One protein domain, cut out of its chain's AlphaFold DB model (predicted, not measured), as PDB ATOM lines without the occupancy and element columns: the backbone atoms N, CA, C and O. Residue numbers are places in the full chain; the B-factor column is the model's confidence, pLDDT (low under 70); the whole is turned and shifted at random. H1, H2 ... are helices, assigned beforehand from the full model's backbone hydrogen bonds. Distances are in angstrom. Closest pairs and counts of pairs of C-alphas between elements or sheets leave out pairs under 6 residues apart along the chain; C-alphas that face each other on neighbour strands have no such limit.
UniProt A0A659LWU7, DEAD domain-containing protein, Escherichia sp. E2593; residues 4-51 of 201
ATOM      1  N   SER A   4     241.852 171.493 251.480       81.12
ATOM      2  CA  SER A   4     242.849 172.535 251.741       81.12
ATOM      3  C   SER A   4     243.861 172.147 252.826       81.12
ATOM      4  O   SER A   4     245.038 172.482 252.714       81.12
ATOM      5  N   VAL A   5     243.430 171.413 253.855       84.50
ATOM      6  CA  VAL A   5     244.300 170.939 254.942       84.50
ATOM      7  C   VAL A   5     245.191 169.802 254.451       84.50
ATOM      8  O   VAL A   5     246.396 169.823 254.687       84.50
ATOM      9  N   VAL A   6     244.623 168.856 253.699       85.50
ATOM     10  CA  VAL A   6     245.381 167.737 253.112       85.50
ATOM     11  C   VAL A   6     246.430 168.249 252.124       85.50
ATOM     12  O   VAL A   6     247.566 167.789 252.143       85.50
ATOM     13  N   SER A   7     246.091 169.252 251.307       85.38
ATOM     14  CA  SER A   7     247.039 169.863 250.368       85.38
ATOM     15  C   SER A   7     248.275 170.439 251.066       85.38
ATOM     16  O   SER A   7     249.373 170.294 250.537       85.38
ATOM     17  N   ARG A   8     248.115 171.074 252.237       84.12
ATOM     18  CA  ARG A   8     249.251 171.597 253.019       84.12
ATOM     19  C   ARG A   8     250.105 170.469 253.585       84.12
ATOM     20  O   ARG A   8     251.311 170.486 253.414       84.12
ATOM     21  N   GLN A   9     249.478 169.440 254.149       88.12
ATOM     22  CA  GLN A   9     250.206 168.279 254.672       88.12
ATOM     23  C   GLN A   9     251.021 167.561 253.588       88.12
ATOM     24  O   GLN A   9     252.147 167.136 253.841       88.12
ATOM     25  N   VAL A  10     250.478 167.447 252.370       87.38
ATOM     26  CA  VAL A  10     251.208 166.898 251.218       87.38
ATOM     27  C   VAL A  10     252.378 167.803 250.839       87.38
ATOM     28  O   VAL A  10     253.470 167.293 250.607       87.38
ATOM     29  N   ALA A  11     252.183 169.125 250.825       86.50
ATOM     30  CA  ALA A  11     253.251 170.087 250.561       86.50
ATOM     31  C   ALA A  11     254.415 169.945 251.543       86.50
ATOM     32  O   ALA A  11     255.557 169.762 251.123       86.50
ATOM     33  N   ASP A  12     254.102 169.936 252.837       88.94
ATOM     34  CA  ASP A  12     255.092 169.804 253.903       88.94
ATOM     35  C   ASP A  12     255.827 168.461 253.812       88.94
ATOM     36  O   ASP A  12     257.046 168.397 253.967       88.94
ATOM     37  N   SER A  13     255.103 167.386 253.480       89.81
ATOM     38  CA  SER A  13     255.679 166.046 253.311       89.81
ATOM     39  C   SER A  13     256.618 165.963 252.105       89.81
ATOM     40  O   SER A  13     257.694 165.378 252.208       89.81
ATOM     41  N   VAL A  14     256.246 166.560 250.965       90.25
ATOM     42  CA  VAL A  14     257.110 166.620 249.776       90.25
ATOM     43  C   VAL A  14     258.349 167.463 250.066       90.25
ATOM     44  O   VAL A  14     259.454 167.042 249.734       90.25
ATOM     45  N   ALA A  15     258.199 168.608 250.735       89.38
ATOM     46  CA  ALA A  15     259.328 169.441 251.137       89.38
ATOM     47  C   ALA A  15     260.287 168.686 252.074       89.38
ATOM     48  O   ALA A  15     261.498 168.693 251.858       89.38
ATOM     49  N   ALA A  16     259.761 167.981 253.079       89.94
ATOM     50  CA  ALA A  16     260.559 167.144 253.974       89.94
ATOM     51  C   ALA A  16     261.275 166.006 253.225       89.94
ATOM     52  O   ALA A  16     262.456 165.759 253.469       89.94
ATOM     53  N   PHE A  17     260.594 165.351 252.279       91.88
ATOM     54  CA  PHE A  17     261.206 164.332 251.429       91.88
ATOM     55  C   PHE A  17     262.353 164.903 250.591       91.88
ATOM     56  O   PHE A  17     263.426 164.308 250.556       91.88
ATOM     57  N   LEU A  18     262.162 166.062 249.954       90.19
ATOM     58  CA  LEU A  18     263.201 166.693 249.140       90.19
ATOM     59  C   LEU A  18     264.434 167.057 249.974       90.19
ATOM     60  O   LEU A  18     265.549 166.792 249.531       90.19
ATOM     61  N   ARG A  19     264.247 167.569 251.198       88.19
ATOM     62  CA  ARG A  19     265.353 167.823 252.141       88.19
ATOM     63  C   ARG A  19     266.149 166.561 252.462       88.19
ATOM     64  O   ARG A  19     267.373 166.601 252.489       88.19
ATOM     65  N   ALA A  20     265.460 165.448 252.701       89.56
ATOM     66  CA  ALA A  20     266.102 164.187 253.056       89.56
ATOM     67  C   ALA A  20     266.774 163.499 251.854       89.56
ATOM     68  O   ALA A  20     267.845 162.913 251.998       89.56
ATOM     69  N   ALA A  21     266.148 163.549 250.677       90.00
ATOM     70  CA  ALA A  21     266.614 162.855 249.479       90.00
ATOM     71  C   ALA A  21     267.742 163.600 248.746       90.00
ATOM     72  O   ALA A  21     268.541 162.962 248.061       90.00
ATOM     73  N   PHE A  22     267.817 164.928 248.891       85.75
ATOM     74  CA  PHE A  22     268.767 165.780 248.170       85.75
ATOM     75  C   PHE A  22     269.588 166.667 249.121       85.75
ATOM     76  O   PHE A  22     269.415 167.887 249.129       85.75
ATOM     77  N   PRO A  23     270.515 166.091 249.910       78.50
ATOM     78  CA  PRO A  23     271.455 166.883 250.697       78.50
ATOM     79  C   PRO A  23     272.415 167.643 249.766       78.50
ATOM     80  O   PRO A  23     273.278 167.055 249.110       78.50
ATOM     81  N   LEU A  24     272.254 168.966 249.681       80.50
ATOM     82  CA  LEU A  24     273.091 169.836 248.853       80.50
ATOM     83  C   LEU A  24     274.327 170.288 249.638       80.50
ATOM     84  O   LEU A  24     274.325 171.336 250.273       80.50
ATOM     85  N   ASN A  25     275.398 169.496 249.565       76.38
ATOM     86  CA  ASN A  25     276.643 169.750 250.306       76.38
ATOM     87  C   ASN A  25     277.689 170.553 249.512       76.38
ATOM     88  O   ASN A  25     278.782 170.804 250.007       76.38
ATOM     89  N   SER A  26     277.398 170.908 248.259       81.62
ATOM     90  CA  SER A  26     278.326 171.676 247.426       81.62
ATOM     91  C   SER A  26     278.306 173.166 247.816       81.62
ATOM     92  O   SER A  26     277.207 173.710 247.941       81.62
ATOM     93  N   PRO A  27     279.472 173.842 247.915       74.31
ATOM     94  CA  PRO A  27     279.605 175.271 248.259       74.31
ATOM     95  C   PRO A  27     278.724 176.240 247.455       74.31
ATOM     96  O   PRO A  27     278.310 177.293 247.930       74.31
ATOM     97  N   LEU A  28     278.407 175.889 246.205       75.00
ATOM     98  CA  LEU A  28     277.544 176.700 245.338       75.00
ATOM     99  C   LEU A  28     276.057 176.618 245.717       75.00
ATOM    100  O   LEU A  28     275.293 177.525 245.403       75.00
ATOM    101  N   PHE A  29     275.645 175.536 246.375       77.12
ATOM    102  CA  PHE A  29     274.244 175.209 246.642       77.12
ATOM    103  C   PHE A  29     273.899 175.189 248.135       77.12
ATOM    104  O   PHE A  29     272.723 175.292 248.484       77.12
ATOM    105  N   ASN A  30     274.899 175.069 249.011       75.81
ATOM    106  CA  ASN A  30     274.739 175.038 250.466       75.81
ATOM    107  C   ASN A  30     274.540 176.435 251.088       75.81
ATOM    108  O   ASN A  30     274.142 176.524 252.246       75.81
ATOM    109  N   GLY A  31     274.737 177.507 250.311       70.69
ATOM    110  CA  GLY A  31     274.481 178.882 250.744       70.69
ATOM    111  C   GLY A  31     275.687 179.606 251.343       70.69
ATOM    112  O   GLY A  31     275.492 180.700 251.866       70.69
ATOM    113  N   GLU A  32     276.912 179.070 251.231       67.44
ATOM    114  CA  GLU A  32     278.146 179.719 251.732       67.44
ATOM    115  C   GLU A  32     278.319 181.169 251.236       67.44
ATOM    116  O   GLU A  32     278.862 182.007 251.950       67.44
ATOM    117  N   ASN A  33     277.794 181.489 250.047       66.31
ATOM    118  CA  ASN A  33     277.831 182.832 249.455       66.31
ATOM    119  C   ASN A  33     276.509 183.629 249.581       66.31
ATOM    120  O   ASN A  33     276.449 184.756 249.101       66.31
ATOM    121  N   ASN A  34     275.451 183.058 250.177       60.97
ATOM    122  CA  ASN A  34     274.089 183.620 250.240       60.97
ATOM    123  C   ASN A  34     273.486 183.475 251.654       60.97
ATOM    124  O   ASN A  34     272.585 182.660 251.866       60.97
ATOM    125  N   ASP A  35     273.996 184.234 252.629       69.06
ATOM    126  CA  ASP A  35     273.494 184.293 254.018       69.06
ATOM    127  C   ASP A  35     273.349 182.923 254.730       69.06
ATOM    128  O   ASP A  35     272.560 182.781 255.664       69.06
ATOM    129  N   ASN A  36     274.112 181.900 254.310       70.56
ATOM    130  CA  ASN A  36     273.997 180.502 254.761       70.56
ATOM    131  C   ASN A  36     272.630 179.839 254.493       70.56
ATOM    132  O   ASN A  36     272.282 178.847 255.137       70.56
ATOM    133  N   VAL A  37     271.846 180.345 253.537       73.12
ATOM    134  CA  VAL A  37     270.584 179.714 253.126       73.12
ATOM    135  C   VAL A  37     270.828 178.870 251.879       73.12
ATOM    136  O   VAL A  37     271.135 179.401 250.810       73.12
ATOM    137  N   SER A  38     270.665 177.548 251.998       83.19
ATOM    138  CA  SER A  38     270.832 176.640 250.858       83.19
ATOM    139  C   SER A  38     269.824 176.943 249.745       83.19
ATOM    140  O   SER A  38     268.685 177.342 250.001       83.19
ATOM    141  N   MET A  39     270.212 176.704 248.491       84.81
ATOM    142  CA  MET A  39     269.323 176.901 247.339       84.81
ATOM    143  C   MET A  39     268.042 176.066 247.439       84.81
ATOM    144  O   MET A  39     266.992 176.497 246.968       84.81
ATOM    145  N   LEU A  40     268.111 174.892 248.076       87.12
ATOM    146  CA  LEU A  40     266.933 174.066 248.326       87.12
ATOM    147  C   LEU A  40     265.968 174.753 249.295       87.12
ATOM    148  O   LEU A  40     264.774 174.783 249.023       87.12
ATOM    149  N   GLU A  41     266.459 175.344 250.385       86.44
ATOM    150  CA  GLU A  41     265.590 176.088 251.305       86.44
ATOM    151  C   GLU A  41     265.004 177.337 250.643       86.44
ATOM    152  O   GLU A  41     263.822 177.609 250.819       86.44
ATOM    153  N   GLN A  42     265.770 178.049 249.808       85.81
ATOM    154  CA  GLN A  42     265.244 179.182 249.033       85.81
ATOM    155  C   GLN A  42     264.139 178.749 248.055       85.81
ATOM    156  O   GLN A  42     263.122 179.431 247.924       85.81
ATOM    157  N   PHE A  43     264.313 177.600 247.397       87.00
ATOM    158  CA  PHE A  43     263.310 177.009 246.513       87.00
ATOM    159  C   PHE A  43     262.043 176.607 247.283       87.00
ATOM    160  O   PHE A  43     260.937 176.957 246.874       87.00
ATOM    161  N   LEU A  44     262.194 175.927 248.424       87.88
ATOM    162  CA  LEU A  44     261.081 175.476 249.267       87.88
ATOM    163  C   LEU A  44     260.365 176.630 249.989       87.88
ATOM    164  O   LEU A  44     259.171 176.523 250.267       87.88
ATOM    165  N   ALA A  45     261.059 177.740 250.260       84.31
ATOM    166  CA  ALA A  45     260.495 178.949 250.863       84.31
ATOM    167  C   ALA A  45     259.517 179.693 249.940       84.31
ATOM    168  O   ALA A  45     258.817 180.596 250.394       84.31
ATOM    169  N   GLN A  46     259.444 179.316 248.660       84.69
ATOM    170  CA  GLN A  46     258.461 179.814 247.702       84.69
ATOM    171  C   GLN A  46     257.443 178.703 247.398       84.69
ATOM    172  O   GLN A  46     257.626 177.959 246.439       84.69
ATOM    173  N   PRO A  47     256.340 178.566 248.159       70.25
ATOM    174  CA  PRO A  47     255.434 177.417 248.043       70.25
ATOM    175  C   PRO A  47     254.879 177.205 246.624       70.25
ATOM    176  O   PRO A  47     254.709 176.069 246.186       70.25
ATOM    177  N   GLU A  48     254.671 178.300 245.886       75.44
ATOM    178  CA  GLU A  48     254.152 178.335 244.511       75.44
ATOM    179  C   GLU A  48     255.114 177.768 243.444       75.44
ATOM    180  O   GLU A  48     254.712 177.557 242.291       75.44
ATOM    181  N   THR A  49     256.394 177.549 243.778       78.44
ATOM    182  CA  THR A  49     257.372 176.905 242.879       78.44
ATOM    183  C   THR A  49     257.267 175.385 242.948       78.44
ATOM    184  O   THR A  49     257.332 174.723 241.913       78.44
ATOM    185  N   LEU A  50     257.042 174.842 244.149       78.50
ATOM    186  CA  LEU A  50     256.898 173.411 244.390       78.50
ATOM    187  C   LEU A  50     255.481 172.928 244.060       78.50
ATOM    188  O   LEU A  50     255.313 171.878 243.438       78.50
ATOM    189  N   LEU A  51     254.455 173.681 244.470       80.25
ATOM    190  CA  LEU A  51     253.053 173.302 244.315       80.25
ATOM    191  C   LEU A  51     252.193 174.507 243.942       80.25
ATOM    192  O   LEU A  51     252.172 175.511 244.635       80.25
TER     193      LEU A  51
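This is residues 4 to 51 of the 201 residues of the protein "DEAD domain-containing protein" of Escherichia sp. E2593 (UniProt A0A659LWU7). One long helix, H1, makes one side of an elongated model, and a long loop, residues 22 to 38, swings out beyond its end and folds back. The return brings the short helix H2 back the opposite way, near H1 but loosely placed, and the very short H3 follows it, near residue 11 of H1. The printed part has 48 residues, with three named helices in the order H1, H2, H3 and no named strand; its class is all helix. It is only just loose, close to compact, with a radius of gyration of the C-alphas of 11.9 A, and its C-alphas span 37 by 19 by 13 A.

H1, residues 4 to 21, is 25.8 A long, from C-alpha 4 at (242.849, 172.535, 251.741) to C-alpha 21 at (266.614, 162.855, 249.479). H2, residues 39 to 44, is 8.6 A long. H3, residues 47 to 50, is 5.6 A long and ends with C-alpha 50 at (256.898, 173.411, 244.390).

H1 and H2 are close but not clearly touching; their closest C-alphas, of Ala 15 and Leu 44, are 6.6 A apart. They run opposite ways at a shallow tilt of 17 degrees. H1 and H3 are also close but not clearly touching, with the closest C-alphas, of Ala 11 and Leu 50, 7.9 A apart. H2 and H3 only just touch, and only at the corner by their link, with 3 pairs of C-alphas within 8 A; the closest, of Leu 44 and Leu 50, are 6.7 A apart. In H1 and H2 every O i to N i+4 pair is within hydrogen-bond range, while H3 is too short for such a pair.

The two C-alphas farthest apart, of Ser 4 and Pro 27, are 37.0 A apart. The printed part has no cut. The link from H1 to H2 is long, with 17 residues, and that from H2 to H3 is tight. The mean pLDDT of the printed part is 81.6, and residues 32 to 35 are under 70.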